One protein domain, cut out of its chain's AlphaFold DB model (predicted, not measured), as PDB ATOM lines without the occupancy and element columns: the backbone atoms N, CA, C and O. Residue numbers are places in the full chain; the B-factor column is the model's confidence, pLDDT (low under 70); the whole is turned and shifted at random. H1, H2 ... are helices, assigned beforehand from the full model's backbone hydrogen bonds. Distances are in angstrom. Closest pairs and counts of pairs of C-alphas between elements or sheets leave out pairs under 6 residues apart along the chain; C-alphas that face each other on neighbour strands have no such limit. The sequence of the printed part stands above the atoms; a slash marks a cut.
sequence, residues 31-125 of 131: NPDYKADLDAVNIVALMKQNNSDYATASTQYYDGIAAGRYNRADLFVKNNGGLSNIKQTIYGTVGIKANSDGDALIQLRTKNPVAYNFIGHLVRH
ATOM      1  N   ASN A  31     153.403 141.742 110.634       88.56
ATOM      2  CA  ASN A  31     152.297 141.784 111.595       88.56
ATOM      3  C   ASN A  31     151.894 140.409 112.161       88.56
ATOM      4  O   ASN A  31     151.719 140.317 113.377       88.56
ATOM      5  N   PRO A  32     151.749 139.345 111.349       90.94
ATOM      6  CA  PRO A  32     151.575 137.993 111.874       90.94
ATOM      7  C   PRO A  32     152.626 137.583 112.914       90.94
ATOM      8  O   PRO A  32     152.238 137.141 113.996       90.94
ATOM      9  N   ASP A  33     153.913 137.788 112.624       89.12
ATOM     10  CA  ASP A  33     155.025 137.394 113.499       89.12
ATOM     11  C   ASP A  33     154.980 138.180 114.814       89.12
ATOM     12  O   ASP A  33     154.927 137.593 115.893       89.12
ATOM     13  N   TYR A  34     154.832 139.509 114.729       92.44
ATOM     14  CA  TYR A  34     154.668 140.375 115.899       92.44
ATOM     15  C   TYR A  34     153.534 139.909 116.819       92.44
ATOM     16  O   TYR A  34     153.676 139.874 118.044       92.44
ATOM     17  N   LYS A  35     152.382 139.545 116.247       94.69
ATOM     18  CA  LYS A  35     151.235 139.086 117.036       94.69
ATOM     19  C   LYS A  35     151.499 137.727 117.656       94.69
ATOM     20  O   LYS A  35     151.225 137.569 118.840       94.69
ATOM     21  N   ALA A  36     152.036 136.782 116.886       93.06
ATOM     22  CA  ALA A  36     152.339 135.439 117.363       93.06
ATOM     23  C   ALA A  36     153.318 135.471 118.544       93.06
ATOM     24  O   ALA A  36     153.078 134.821 119.562       93.06
ATOM     25  N   ASP A  37     154.356 136.295 118.445       93.12
ATOM     26  CA  ASP A  37     155.355 136.501 119.489       93.12
ATOM     27  C   ASP A  37     154.769 137.063 120.785       93.12
ATOM     28  O   ASP A  37     155.013 136.544 121.882       93.12
ATOM     29  N   LEU A  38     153.968 138.123 120.671       96.19
ATOM     30  CA  LEU A  38     153.328 138.741 121.829       96.19
ATOM     31  C   LEU A  38     152.293 137.796 122.459       96.19
ATOM     32  O   LEU A  38     152.228 137.675 123.686       96.19
ATOM     33  N   ASP A  39     151.513 137.103 121.628       97.19
ATOM     34  CA  ASP A  39     150.474 136.161 122.047       97.19
ATOM     35  C   ASP A  39     151.080 134.960 122.773       97.19
ATOM     36  O   ASP A  39     150.594 134.585 123.841       97.19
ATOM     37  N   ALA A  40     152.185 134.407 122.267       95.81
ATOM     38  CA  ALA A  40     152.882 133.292 122.899       95.81
ATOM     39  C   ALA A  40     153.319 133.631 124.332       95.81
ATOM     40  O   ALA A  40     153.047 132.867 125.262       95.81
ATOM     41  N   VAL A  41     153.932 134.801 124.541       95.81
ATOM     42  CA  VAL A  41     154.343 135.239 125.885       95.81
ATOM     43  C   VAL A  41     153.134 135.443 126.797       95.81
ATOM     44  O   VAL A  41     153.144 134.998 127.947       95.81
ATOM     45  N   ASN A  42     152.082 136.087 126.293       97.62
ATOM     46  CA  ASN A  42     150.889 136.385 127.079       97.62
ATOM     47  C   ASN A  42     150.130 135.127 127.504       97.62
ATOM     48  O   ASN A  42     149.731 135.013 128.666       97.62
ATOM     49  N   ILE A  43     149.973 134.161 126.599       98.19
ATOM     50  CA  ILE A  43     149.305 132.890 126.888       98.19
ATOM     51  C   ILE A  43     150.121 132.090 127.907       98.19
ATOM     52  O   ILE A  43     149.560 131.626 128.896       98.19
ATOM     53  N   VAL A  44     151.444 131.990 127.743       96.88
ATOM     54  CA  VAL A  44     152.310 131.288 128.711       96.88
ATOM     55  C   VAL A  44     152.269 131.954 130.090       96.88
ATOM     56  O   VAL A  44     152.281 131.258 131.109       96.88
ATOM     57  N   ALA A  45     152.202 133.284 130.155       96.38
ATOM     58  CA  ALA A  45     152.052 133.998 131.419       96.38
ATOM     59  C   ALA A  45     150.715 133.671 132.104       96.38
ATOM     60  O   ALA A  45     150.704 133.392 133.302       96.38
ATOM     61  N   LEU A  46     149.610 133.624 131.350       97.00
ATOM     62  CA  LEU A  46     148.294 133.236 131.871       97.00
ATOM     63  C   LEU A  46     148.261 131.781 132.349       97.00
ATOM     64  O   LEU A  46     147.752 131.524 133.439       97.00
ATOM     65  N   MET A  47     148.865 130.855 131.594       97.88
ATOM     66  CA  MET A  47     149.010 129.453 132.010       97.88
ATOM     67  C   MET A  47     149.681 129.353 133.381       97.88
ATOM     68  O   MET A  47     149.186 128.662 134.268       97.88
ATOM     69  N   LYS A  48     150.787 130.080 133.579       96.06
ATOM     70  CA  LYS A  48     151.527 130.096 134.849       96.06
ATOM     71  C   LYS A  48     150.737 130.758 135.973       96.06
ATOM     72  O   LYS A  48     150.718 130.238 137.081       96.06
ATOM     73  N   GLN A  49     150.103 131.897 135.699       95.00
ATOM     74  CA  GLN A  49     149.363 132.663 136.703       95.00
ATOM     75  C   GLN A  49     148.145 131.895 137.227       95.00
ATOM     76  O   GLN A  49     147.874 131.924 138.425       95.00
ATOM     77  N   ASN A  50     147.423 131.213 136.336       95.25
ATOM     78  CA  ASN A  50     146.156 130.558 136.661       95.25
ATOM     79  C   ASN A  50     146.296 129.041 136.840       95.25
ATOM     80  O   ASN A  50     145.300 128.368 137.090       95.25
ATOM     81  N   ASN A  51     147.515 128.503 136.708       95.81
ATOM     82  CA  ASN A  51     147.795 127.067 136.686       95.81
ATOM     83  C   ASN A  51     146.882 126.309 135.700       95.81
ATOM     84  O   ASN A  51     146.296 125.279 136.033       95.81
ATOM     85  N   SER A  52     146.721 126.865 134.497       95.38
ATOM     86  CA  SER A  52     145.812 126.359 133.469       95.38
ATOM     87  C   SER A  52     146.570 125.759 132.289       95.38
ATOM     88  O   SER A  52     147.693 126.166 131.975       95.38
ATOM     89  N   ASP A  53     145.930 124.828 131.586       97.19
ATOM     90  CA  ASP A  53     146.446 124.332 130.314       97.19
ATOM     91  C   ASP A  53     146.419 125.410 129.215       97.19
ATOM     92  O   ASP A  53     145.868 126.508 129.368       97.19
ATOM     93  N   TYR A  54     147.056 125.087 128.088       94.88
ATOM     94  CA  TYR A  54     147.169 125.986 126.945       94.88
ATOM     95  C   TYR A  54     145.805 126.358 126.349       94.88
ATOM     96  O   TYR A  54     145.580 127.526 126.042       94.88
ATOM     97  N   ALA A  55     144.889 125.395 126.196       97.75
ATOM     98  CA  ALA A  55     143.590 125.635 125.568       97.75
ATOM     99  C   ALA A  55     142.741 126.617 126.391       97.75
ATOM    100  O   ALA A  55     142.149 127.551 125.842       97.75
ATOM    101  N   THR A  56     142.757 126.455 127.711       98.06
ATOM    102  CA  THR A  56     142.070 127.327 128.666       98.06
ATOM    103  C   THR A  56     142.683 128.724 128.671       98.06
ATOM    104  O   THR A  56     141.964 129.714 128.527       98.06
ATOM    105  N   ALA A  57     144.013 128.827 128.773       97.88
ATOM    106  CA  ALA A  57     144.706 130.116 128.780       97.88
ATOM    107  C   ALA A  57     144.545 130.877 127.456       97.88
ATOM    108  O   ALA A  57     144.333 132.087 127.467       97.88
ATOM    109  N   SER A  58     144.613 130.169 126.327       97.94
ATOM    110  CA  SER A  58     144.431 130.733 124.987       97.94
ATOM    111  C   SER A  58     143.013 131.276 124.804       97.94
ATOM    112  O   SER A  58     142.843 132.430 124.413       97.94
ATOM    113  N   THR A  59     141.996 130.502 125.196       98.25
ATOM    114  CA  THR A  59     140.595 130.958 125.191       98.25
ATOM    115  C   THR A  59     140.426 132.211 126.051       98.25
ATOM    116  O   THR A  59     139.972 133.242 125.563       98.25
ATOM    117  N   GLN A  60     140.894 132.177 127.304       98.06
ATOM    118  CA  GLN A  60     140.823 133.327 128.210       98.06
ATOM    119  C   GLN A  60     141.518 134.571 127.640       98.06
ATOM    120  O   GLN A  60     141.048 135.696 127.837       98.06
ATOM    121  N   TYR A  61     142.658 134.382 126.978       98.38
ATOM    122  CA  TYR A  61     143.435 135.455 126.381       98.38
ATOM    123  C   TYR A  61     142.684 136.134 125.233       98.38
ATOM    124  O   TYR A  61     142.493 137.354 125.262       98.38
ATOM    125  N   TYR A  62     142.211 135.359 124.256       98.38
ATOM    126  CA  TYR A  62     141.512 135.908 123.095       98.38
ATOM    127  C   TYR A  62     140.130 136.464 123.452       98.38
ATOM    128  O   TYR A  62     139.781 137.537 122.958       98.38
ATOM    129  N   ASP A  63     139.404 135.849 124.390       98.25
ATOM    130  CA  ASP A  63     138.169 136.419 124.951       98.25
ATOM    131  C   ASP A  63     138.435 137.744 125.677       98.25
ATOM    132  O   ASP A  63     137.600 138.651 125.700       98.25
ATOM    133  N   GLY A  64     139.602 137.872 126.312       98.06
ATOM    134  CA  GLY A  64     140.045 139.108 126.948       98.06
ATOM    135  C   GLY A  64     140.322 140.220 125.940       98.06
ATOM    136  O   GLY A  64     139.889 141.350 126.162       98.06
ATOM    137  N   ILE A  65     140.978 139.903 124.820       97.19
ATOM    138  CA  ILE A  65     141.188 140.850 123.714       97.19
ATOM    139  C   ILE A  65     139.848 141.254 123.093       97.19
ATOM    140  O   ILE A  65     139.578 142.444 122.953       97.19
ATOM    141  N   ALA A  66     138.991 140.285 122.757       97.44
ATOM    142  CA  ALA A  66     137.702 140.535 122.112       97.44
ATOM    143  C   ALA A  66     136.771 141.398 122.979       97.44
ATOM    144  O   ALA A  66     136.064 142.262 122.469       97.44
ATOM    145  N   ALA A  67     136.815 141.208 124.301       97.19
ATOM    146  CA  ALA A  67     136.066 142.013 125.261       97.19
ATOM    147  C   ALA A  67     136.725 143.369 125.594       97.19
ATOM    148  O   ALA A  67     136.228 144.078 126.469       97.19
ATOM    149  N   GLY A  68     137.866 143.713 124.987       95.62
ATOM    150  CA  GLY A  68     138.614 144.942 125.282       95.62
ATOM    151  C   GLY A  68     139.262 144.980 126.672       95.62
ATOM    152  O   GLY A  68     139.721 146.031 127.111       95.62
ATOM    153  N   ARG A  69     139.313 143.846 127.383       96.81
ATOM    154  CA  ARG A  69     139.949 143.726 128.706       96.81
ATOM    155  C   ARG A  69     141.469 143.666 128.612       96.81
ATOM    156  O   ARG A  69     142.145 144.059 129.560       96.81
ATOM    157  N   TYR A  70     141.997 143.164 127.496       97.06
ATOM    158  CA  TYR A  70     143.430 143.078 127.233       97.06
ATOM    159  C   TYR A  70     143.808 143.854 125.977       97.06
ATOM    160  O   TYR A  70     143.191 143.703 124.926       97.06
ATOM    161  N   ASN A  71     144.896 144.614 126.081       97.69
ATOM    162  CA  ASN A  71     145.686 145.042 124.939       97.69
ATOM    163  C   ASN A  71     146.910 144.120 124.836       97.69
ATOM    164  O   ASN A  71     147.576 143.844 125.839       97.69
ATOM    165  N   ARG A  72     147.192 143.630 123.625       98.12
ATOM    166  CA  ARG A  72     148.254 142.651 123.364       98.12
ATOM    167  C   ARG A  72     149.634 143.173 123.787       98.12
ATOM    168  O   ARG A  72     150.361 142.463 124.485       98.12
ATOM    169  N   ALA A  73     149.975 144.405 123.400       97.88
ATOM    170  CA  ALA A  73     151.254 145.033 123.730       97.88
ATOM    171  C   ALA A  73     151.376 145.331 125.226       97.88
ATOM    172  O   ALA A  73     152.420 145.062 125.817       97.88
ATOM    173  N   ASP A  74     150.310 145.811 125.859       98.19
ATOM    174  CA  ASP A  74     150.337 146.139 127.290       98.19
ATOM    175  C   ASP A  74     150.559 144.905 128.147       98.19
ATOM    176  O   ASP A  74     151.377 144.911 129.074       98.19
ATOM    177  N   LEU A  75     149.856 143.823 127.815       97.69
ATOM    178  CA  LEU A  75     149.999 142.568 128.529       97.69
ATOM    179  C   LEU A  75     151.396 141.977 128.307       97.69
ATOM    180  O   LEU A  75     152.018 141.525 129.268       97.69
ATOM    181  N   PHE A  76     151.937 142.088 127.092       97.75
ATOM    182  CA  PHE A  76     153.301 141.657 126.794       97.75
ATOM    183  C   PHE A  76     154.341 142.440 127.598       97.75
ATOM    184  O   PHE A  76     155.238 141.847 128.202       97.75
ATOM    185  N   VAL A  77     154.211 143.770 127.645       98.00
ATOM    186  CA  VAL A  77     155.099 144.645 128.420       98.00
ATOM    187  C   VAL A  77     155.037 144.279 129.898       98.00
ATOM    188  O   VAL A  77     156.080 144.114 130.529       98.00
ATOM    189  N   LYS A  78     153.833 144.088 130.447       97.31
ATOM    190  CA  LYS A  78     153.637 143.655 131.835       97.31
ATOM    191  C   LYS A  78     154.306 142.304 132.110       97.31
ATOM    192  O   LYS A  78     155.030 142.173 133.094       97.31
ATOM    193  N   ASN A  79     154.097 141.322 131.236       95.75
ATOM    194  CA  ASN A  79     154.592 139.956 131.414       95.75
ATOM    195  C   ASN A  79     156.110 139.821 131.226       95.75
ATOM    196  O   ASN A  79     156.700 138.869 131.728       95.75
ATOM    197  N   ASN A  80     156.752 140.792 130.573       95.25
ATOM    198  CA  ASN A  80     158.209 140.884 130.451       95.25
ATOM    199  C   ASN A  80     158.847 141.837 131.479       95.25
ATOM    200  O   ASN A  80     159.960 142.310 131.262       95.25
ATOM    201  N   GLY A  81     158.175 142.159 132.588       94.56
ATOM    202  CA  GLY A  81     158.761 142.992 133.647       94.56
ATOM    203  C   GLY A  81     158.870 144.482 133.299       94.56
ATOM    204  O   GLY A  81     159.637 145.213 133.922       94.56
ATOM    205  N   GLY A  82     158.098 144.947 132.316       97.00
ATOM    206  CA  GLY A  82     158.009 146.348 131.921       97.00
ATOM    207  C   GLY A  82     158.918 146.736 130.755       97.00
ATOM    208  O   GLY A  82     159.855 146.035 130.372       97.00
ATOM    209  N   LEU A  83     158.645 147.917 130.191       97.31
ATOM    210  CA  LEU A  83     159.314 148.402 128.983       97.31
ATOM    211  C   LEU A  83     160.825 148.588 129.190       97.31
ATOM    212  O   LEU A  83     161.606 148.328 128.279       97.31
ATOM    213  N   SER A  84     161.242 149.005 130.390       96.44
ATOM    214  CA  SER A  84     162.663 149.150 130.725       96.44
ATOM    215  C   SER A  84     163.407 147.817 130.639       96.44
ATOM    216  O   SER A  84     164.514 147.784 130.111       96.44
ATOM    217  N   ASN A  85     162.803 146.725 131.121       95.75
ATOM    218  CA  ASN A  85     163.423 145.403 131.067       95.75
ATOM    219  C   ASN A  85     163.573 144.935 129.612       95.75
ATOM    220  O   ASN A  85     164.670 144.583 129.194       95.75
ATOM    221  N   ILE A  86     162.508 145.058 128.810       96.00
ATOM    222  CA  ILE A  86     162.532 144.737 127.371       96.00
ATOM    223  C   ILE A  86     163.649 145.498 126.649       96.00
ATOM    224  O   ILE A  86     164.447 144.897 125.930       96.00
ATOM    225  N   LYS A  87     163.734 146.819 126.851       96.19
ATOM    226  CA  LYS A  87     164.772 147.655 126.235       96.19
ATOM    227  C   LYS A  87     166.175 147.196 126.622       96.19
ATOM    228  O   LYS A  87     167.012 147.018 125.744       96.19
ATOM    229  N   GLN A  88     166.422 146.956 127.910       94.94
ATOM    230  CA  GLN A  88     167.724 146.490 128.397       94.94
ATOM    231  C   GLN A  88     168.102 145.126 127.811       94.94
ATOM    232  O   GLN A  88     169.241 144.952 127.381       94.94
ATOM    233  N   THR A  89     167.151 144.190 127.725       93.75
ATOM    234  CA  THR A  89     167.357 142.895 127.065       93.75
ATOM    235  C   THR A  89     167.756 143.082 125.601       93.75
ATOM    236  O   THR A  89     168.778 142.546 125.180       93.75
ATOM    237  N   ILE A  90     167.023 143.899 124.841       94.00
ATOM    238  CA  ILE A  90     167.337 144.186 123.432       94.00
ATOM    239  C   ILE A  90     168.723 144.831 123.293       94.00
ATOM    240  O   ILE A  90     169.517 144.409 122.454       94.00
ATOM    241  N   TYR A  91     169.039 145.839 124.110       94.88
ATOM    242  CA  TYR A  91     170.335 146.524 124.065       94.88
ATOM    243  C   TYR A  91     171.495 145.574 124.353       94.88
ATOM    244  O   TYR A  91     172.504 145.623 123.646       94.88
ATOM    245  N   GLY A  92     171.338 144.695 125.346       92.75
ATOM    246  CA  GLY A  92     172.313 143.659 125.667       92.75
ATOM    247  C   GLY A  92     172.538 142.708 124.494       92.75
ATOM    248  O   GLY A  92     173.680 142.505 124.087       92.75
ATOM    249  N   THR A  93     171.457 142.199 123.899       90.56
ATOM    250  CA  THR A  93     171.522 141.248 122.777       90.56
ATOM    251  C   THR A  93     172.130 141.860 121.514       90.56
ATOM    252  O   THR A  93     172.952 141.226 120.861       90.56
ATOM    253  N   VAL A  94     171.786 143.108 121.179       91.06
ATOM    254  CA  VAL A  94     172.325 143.814 119.997       91.06
ATOM    255  C   VAL A  94     173.750 144.350 120.237       91.06
ATOM    256  O   VAL A  94     174.447 144.744 119.298       91.06
ATOM    257  N   GLY A  95     174.221 144.389 121.485       92.56
ATOM    258  CA  GLY A  95     175.530 144.949 121.830       92.56
ATOM    259  C   GLY A  95     175.568 146.478 121.724       92.56
ATOM    260  O   GLY A  95     176.510 147.064 121.172       92.56
ATOM    261  N   ILE A  96     174.520 147.142 122.215       94.75
ATOM    262  CA  ILE A  96     174.449 148.600 122.355       94.75
ATOM    263  C   ILE A  96     175.160 149.012 123.646       94.75
ATOM    264  O   ILE A  96     174.909 148.452 124.710       94.75
ATOM    265  N   LYS A  97     176.051 150.005 123.558       93.38
ATOM    266  CA  LYS A  97     176.758 150.578 124.711       93.38
ATOM    267  C   LYS A  97     176.462 152.069 124.752       93.38
ATOM    268  O   LYS A  97     176.984 152.822 123.930       93.38
ATOM    269  N   ALA A  98     175.605 152.484 125.674       92.94
ATOM    270  CA  ALA A  98     175.193 153.874 125.803       92.94
ATOM    271  C   ALA A  98     175.017 154.263 127.275       92.94
ATOM    272  O   ALA A  98     174.725 153.413 128.113       92.94
ATOM    273  N   ASN A  99     175.182 155.554 127.566       91.44
ATOM    274  CA  ASN A  99     175.074 156.101 128.924       91.44
ATOM    275  C   ASN A  99     173.646 156.560 129.267       91.44
ATOM    276  O   ASN A  99     173.367 156.898 130.415       91.44
ATOM    277  N   SER A 100     172.745 156.589 128.281       96.44
ATOM    278  CA  SER A 100     171.345 156.977 128.439       96.44
ATOM    279  C   SER A 100     170.432 156.148 127.529       96.44
ATOM    280  O   SER A 100     170.874 155.611 126.511       96.44
ATOM    281  N   ASP A 101     169.143 156.066 127.878       94.81
ATOM    282  CA  ASP A 101     168.120 155.397 127.054       94.81
ATOM    283  C   ASP A 101     167.980 156.057 125.671       94.81
ATOM    284  O   ASP A 101     167.862 155.375 124.655       94.81
ATOM    285  N   GLY A 102     168.065 157.391 125.616       96.06
ATOM    286  CA  GLY A 102     168.011 158.147 124.363       96.06
ATOM    287  C   GLY A 102     169.158 157.785 123.420       96.06
ATOM    288  O   GLY A 102     168.919 157.454 122.257       96.06
ATOM    289  N   ASP A 103     170.391 157.762 123.931       97.06
ATOM    290  CA  ASP A 103     171.568 157.382 123.143       97.06
ATOM    291  C   ASP A 103     171.502 155.914 122.704       97.06
ATOM    292  O   ASP A 103     171.867 155.583 121.572       97.06
ATOM    293  N   ALA A 104     170.998 155.029 123.571       97.50
ATOM    294  CA  ALA A 104     170.811 153.619 123.248       97.50
ATOM    295  C   ALA A 104     169.808 153.432 122.101       97.50
ATOM    296  O   ALA A 104     170.075 152.668 121.175       97.50
ATOM    297  N   LEU A 105     168.687 154.161 122.114       97.25
ATOM    298  CA  LEU A 105     167.694 154.133 121.037       97.25
ATOM    299  C   LEU A 105     168.247 154.670 119.715       97.25
ATOM    300  O   LEU A 105     167.948 154.100 118.664       97.25
ATOM    301  N   ILE A 106     169.059 155.730 119.752       96.62
ATOM    302  CA  ILE A 106     169.719 156.277 118.558       96.62
ATOM    303  C   ILE A 106     170.670 155.238 117.957       96.62
ATOM    304  O   ILE A 106     170.603 154.970 116.757       96.62
ATOM    305  N   GLN A 107     171.516 154.604 118.775       96.25
ATOM    306  CA  GLN A 107     172.405 153.540 118.301       96.25
ATOM    307  C   GLN A 107     171.625 152.324 117.787       96.25
ATOM    308  O   GLN A 107     171.990 151.751 116.758       96.25
ATOM    309  N   LEU A 108     170.551 151.932 118.481       95.31
ATOM    310  CA  LEU A 108     169.719 150.794 118.097       95.31
ATOM    311  C   LEU A 108     169.068 151.028 116.737       95.31
ATOM    312  O   LEU A 108     169.123 150.134 115.904       95.31
ATOM    313  N   ARG A 109     168.528 152.225 116.476       95.00
ATOM    314  CA  ARG A 109     167.926 152.562 115.176       95.00
ATOM    315  C   ARG A 109     168.887 152.306 114.013       95.00
ATOM    316  O   ARG A 109     168.463 151.800 112.981       95.00
ATOM    317  N   THR A 110     170.164 152.636 114.192       93.00
ATOM    318  CA  THR A 110     171.195 152.451 113.162       93.00
ATOM    319  C   THR A 110     171.639 150.995 113.035       93.00
ATOM    320  O   THR A 110     171.840 150.517 111.924       93.00
ATOM    321  N   LYS A 111     171.815 150.279 114.154       92.25
ATOM    322  CA  LYS A 111     172.318 148.894 114.136       92.25
ATOM    323  C   LYS A 111     171.246 147.857 113.812       92.25
ATOM    324  O   LYS A 111     171.552 146.844 113.196       92.25
ATOM    325  N   ASN A 112     170.028 148.075 114.292       92.00
ATOM    326  CA  ASN A 112     168.909 147.159 114.152       92.00
ATOM    327  C   ASN A 112     167.570 147.935 114.140       92.00
ATOM    328  O   ASN A 112     166.937 148.128 115.188       92.00
ATOM    329  N   PRO A 113     167.119 148.388 112.956       91.75
ATOM    330  CA  PRO A 113     165.879 149.147 112.822       91.75
ATOM    331  C   PRO A 113     164.627 148.323 113.155       91.75
ATOM    332  O   PRO A 113     163.643 148.900 113.614       91.75
ATOM    333  N   VAL A 114     164.662 146.993 112.999       91.19
ATOM    334  CA  VAL A 114     163.543 146.101 113.357       91.19
ATOM    335  C   VAL A 114     163.296 146.143 114.865       91.19
ATOM    336  O   VAL A 114     162.193 146.470 115.301       91.19
ATOM    337  N   ALA A 115     164.336 145.931 115.675       92.88
ATOM    338  CA  ALA A 115     164.246 146.043 117.131       92.88
ATOM    339  C   ALA A 115     163.836 147.453 117.591       92.88
ATOM    340  O   ALA A 115     163.056 147.609 118.534       92.88
ATOM    341  N   TYR A 116     164.331 148.493 116.916       94.56
ATOM    342  CA  TYR A 116     163.922 149.870 117.191       94.56
ATOM    343  C   TYR A 116     162.419 150.084 116.930       94.56
ATOM    344  O   TYR A 116     161.709 150.629 117.785       94.56
ATOM    345  N   ASN A 117     161.912 149.624 115.786       93.50
ATOM    346  CA  ASN A 117     160.499 149.735 115.429       93.50
ATOM    347  C   ASN A 117     159.612 148.908 116.360       93.50
ATOM    348  O   ASN A 117     158.557 149.393 116.771       93.50
ATOM    349  N   PHE A 118     160.056 147.715 116.759       94.19
ATOM    350  CA  PHE A 118     159.387 146.880 117.753       94.19
ATOM    351  C   PHE A 118     159.175 147.629 119.078       94.19
ATOM    352  O   PHE A 118     158.042 147.739 119.551       94.19
ATOM    353  N   ILE A 119     160.226 148.250 119.634       95.88
ATOM    354  CA  ILE A 119     160.106 149.098 120.838       95.88
ATOM    355  C   ILE A 119     159.099 150.228 120.599       95.88
ATOM    356  O   ILE A 119     158.261 150.509 121.455       95.88
ATOM    357  N   GLY A 120     159.151 150.865 119.427       95.88
ATOM    358  CA  GLY A 120     158.219 151.923 119.052       95.88
ATOM    359  C   GLY A 120     156.752 151.478 119.016       95.88
ATOM    360  O   GLY A 120     155.873 152.289 119.314       95.88
ATOM    361  N   HIS A 121     156.470 150.226 118.660       95.94
ATOM    362  CA  HIS A 121     155.116 149.665 118.678       95.94
ATOM    363  C   HIS A 121     154.627 149.431 120.106       95.94
ATOM    364  O   HIS A 121     153.514 149.839 120.441       95.94
ATOM    365  N   LEU A 122     155.488 148.888 120.972       97.06
ATOM    366  CA  LEU A 122     155.172 148.691 122.388       97.06
ATOM    367  C   LEU A 122     154.923 150.014 123.121       97.06
ATOM    368  O   LEU A 122     153.949 150.129 123.854       97.06
ATOM    369  N   VAL A 123     155.749 151.041 122.879       95.81
ATOM    370  CA  VAL A 123     155.569 152.393 123.456       95.81
ATOM    371  C   VAL A 123     154.222 153.007 123.073       95.81
ATOM    372  O   VAL A 123     153.658 153.785 123.833       95.81
ATOM    373  N   ARG A 124     153.713 152.679 121.884       96.50
ATOM    374  CA  ARG A 124     152.432 153.183 121.375       96.50
ATOM    375  C   ARG A 124     151.262 152.251 121.682       96.50
ATOM    376  O   ARG A 124     150.186 152.465 121.132       96.50
ATOM    377  N   HIS A 125     151.468 151.229 122.516       94.81
ATOM    378  CA  HIS A 125     150.433 150.272 122.913       94.81
ATOM    379  C   HIS A 125     149.769 149.571 121.710       94.81
ATOM    380  O   HIS A 125     148.582 149.230 121.730       94.81
TER     381      HIS A 125
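What this domain is: This is residues 31 to 125 of the 131 residues of an uncharacterized protein of Streptococcus cuniculi (UniProt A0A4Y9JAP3). Look for an elongated all-helix model with two ends joined through a short helix: H1 and H2 make a V at one end, meeting near the end of H1, H4, H5 and H6 form a small three-helix bundle at the other, and the short H3 packs between H1 and H6. In the bundle, H4 and H6 run side by side in opposite ways, while H5 slants across the far end. The printed part has 95 residues with six named helices, H1 to H6 in order along the chain, and no named strand. It is only just compact, close to loose, with a radius of gyration of the C-alphas of 14.9 A, and it spans 43 by 23 by 19 A.

Where its parts are: Find C-alpha 31 at (152.297, 141.784, 111.595); from there H1, residues 31 to 50 and the longest helix, runs 28.1 A to C-alpha 50 at (146.156, 130.558, 136.661). Next come H2, residues 54 to 66, 18.0 A long, and H3, residues 72 to 79, 10.6 A long. Go on to H4, residues 83 to 94, 16.5 A; H5, residues 101 to 111, 15.1 A; and H6, residues 113 to 123, 15.2 A, which ends at C-alpha 123 at (155.569, 152.393, 123.456).

How they stand to each other: Start at H1, which touches H2 with residues 42 to 47 alone; the closest C-alphas, of Met 47 and Ala 57, are 5.4 A apart, at a steep tilt of 63 degrees, opposite ways. H1 also touches H3, at a steep tilt of 44 degrees, the same way; the closest C-alphas, of Leu 38 and Phe 76, are 5.8 A apart. H3 touches H6 about perpendicular, at 88 degrees, with the C-alphas of Ala 73 and Leu 122 closest at 5.5 A. H6 is the hub, touching H3, H4 and H5. H4, H5 and H6 are a bundle, three helices that touch one another. H4 and H6 stand at a shallow tilt of 7 degrees, opposite ways; their closest C-alphas, of Ile 90 and Ala 115, are 7.3 A apart. H4 touches H5 with residues 91 to 94 alone, Tyr 91 and Ala 104 having the closest C-alphas at 7.2 A. H5 and H6 are a helical hairpin at 39 degrees, with the C-alphas of Arg 109 and Tyr 116 closest at 5.2 A. H1 and H6 are only just apart, with closest C-alphas 8.2 A from each other. In each of the six helices every O i to N i+4 pair is within hydrogen-bond range.

The domain as a whole: Look from Ala 55 to Asn 99 for the two C-alphas farthest apart, 43.9 A. The printed part, residues 31 to 125, has no cut. The link from H4 to H5 is short; the others are tight. The mean pLDDT of the printed part is 95.5, and no printed residue is under 70.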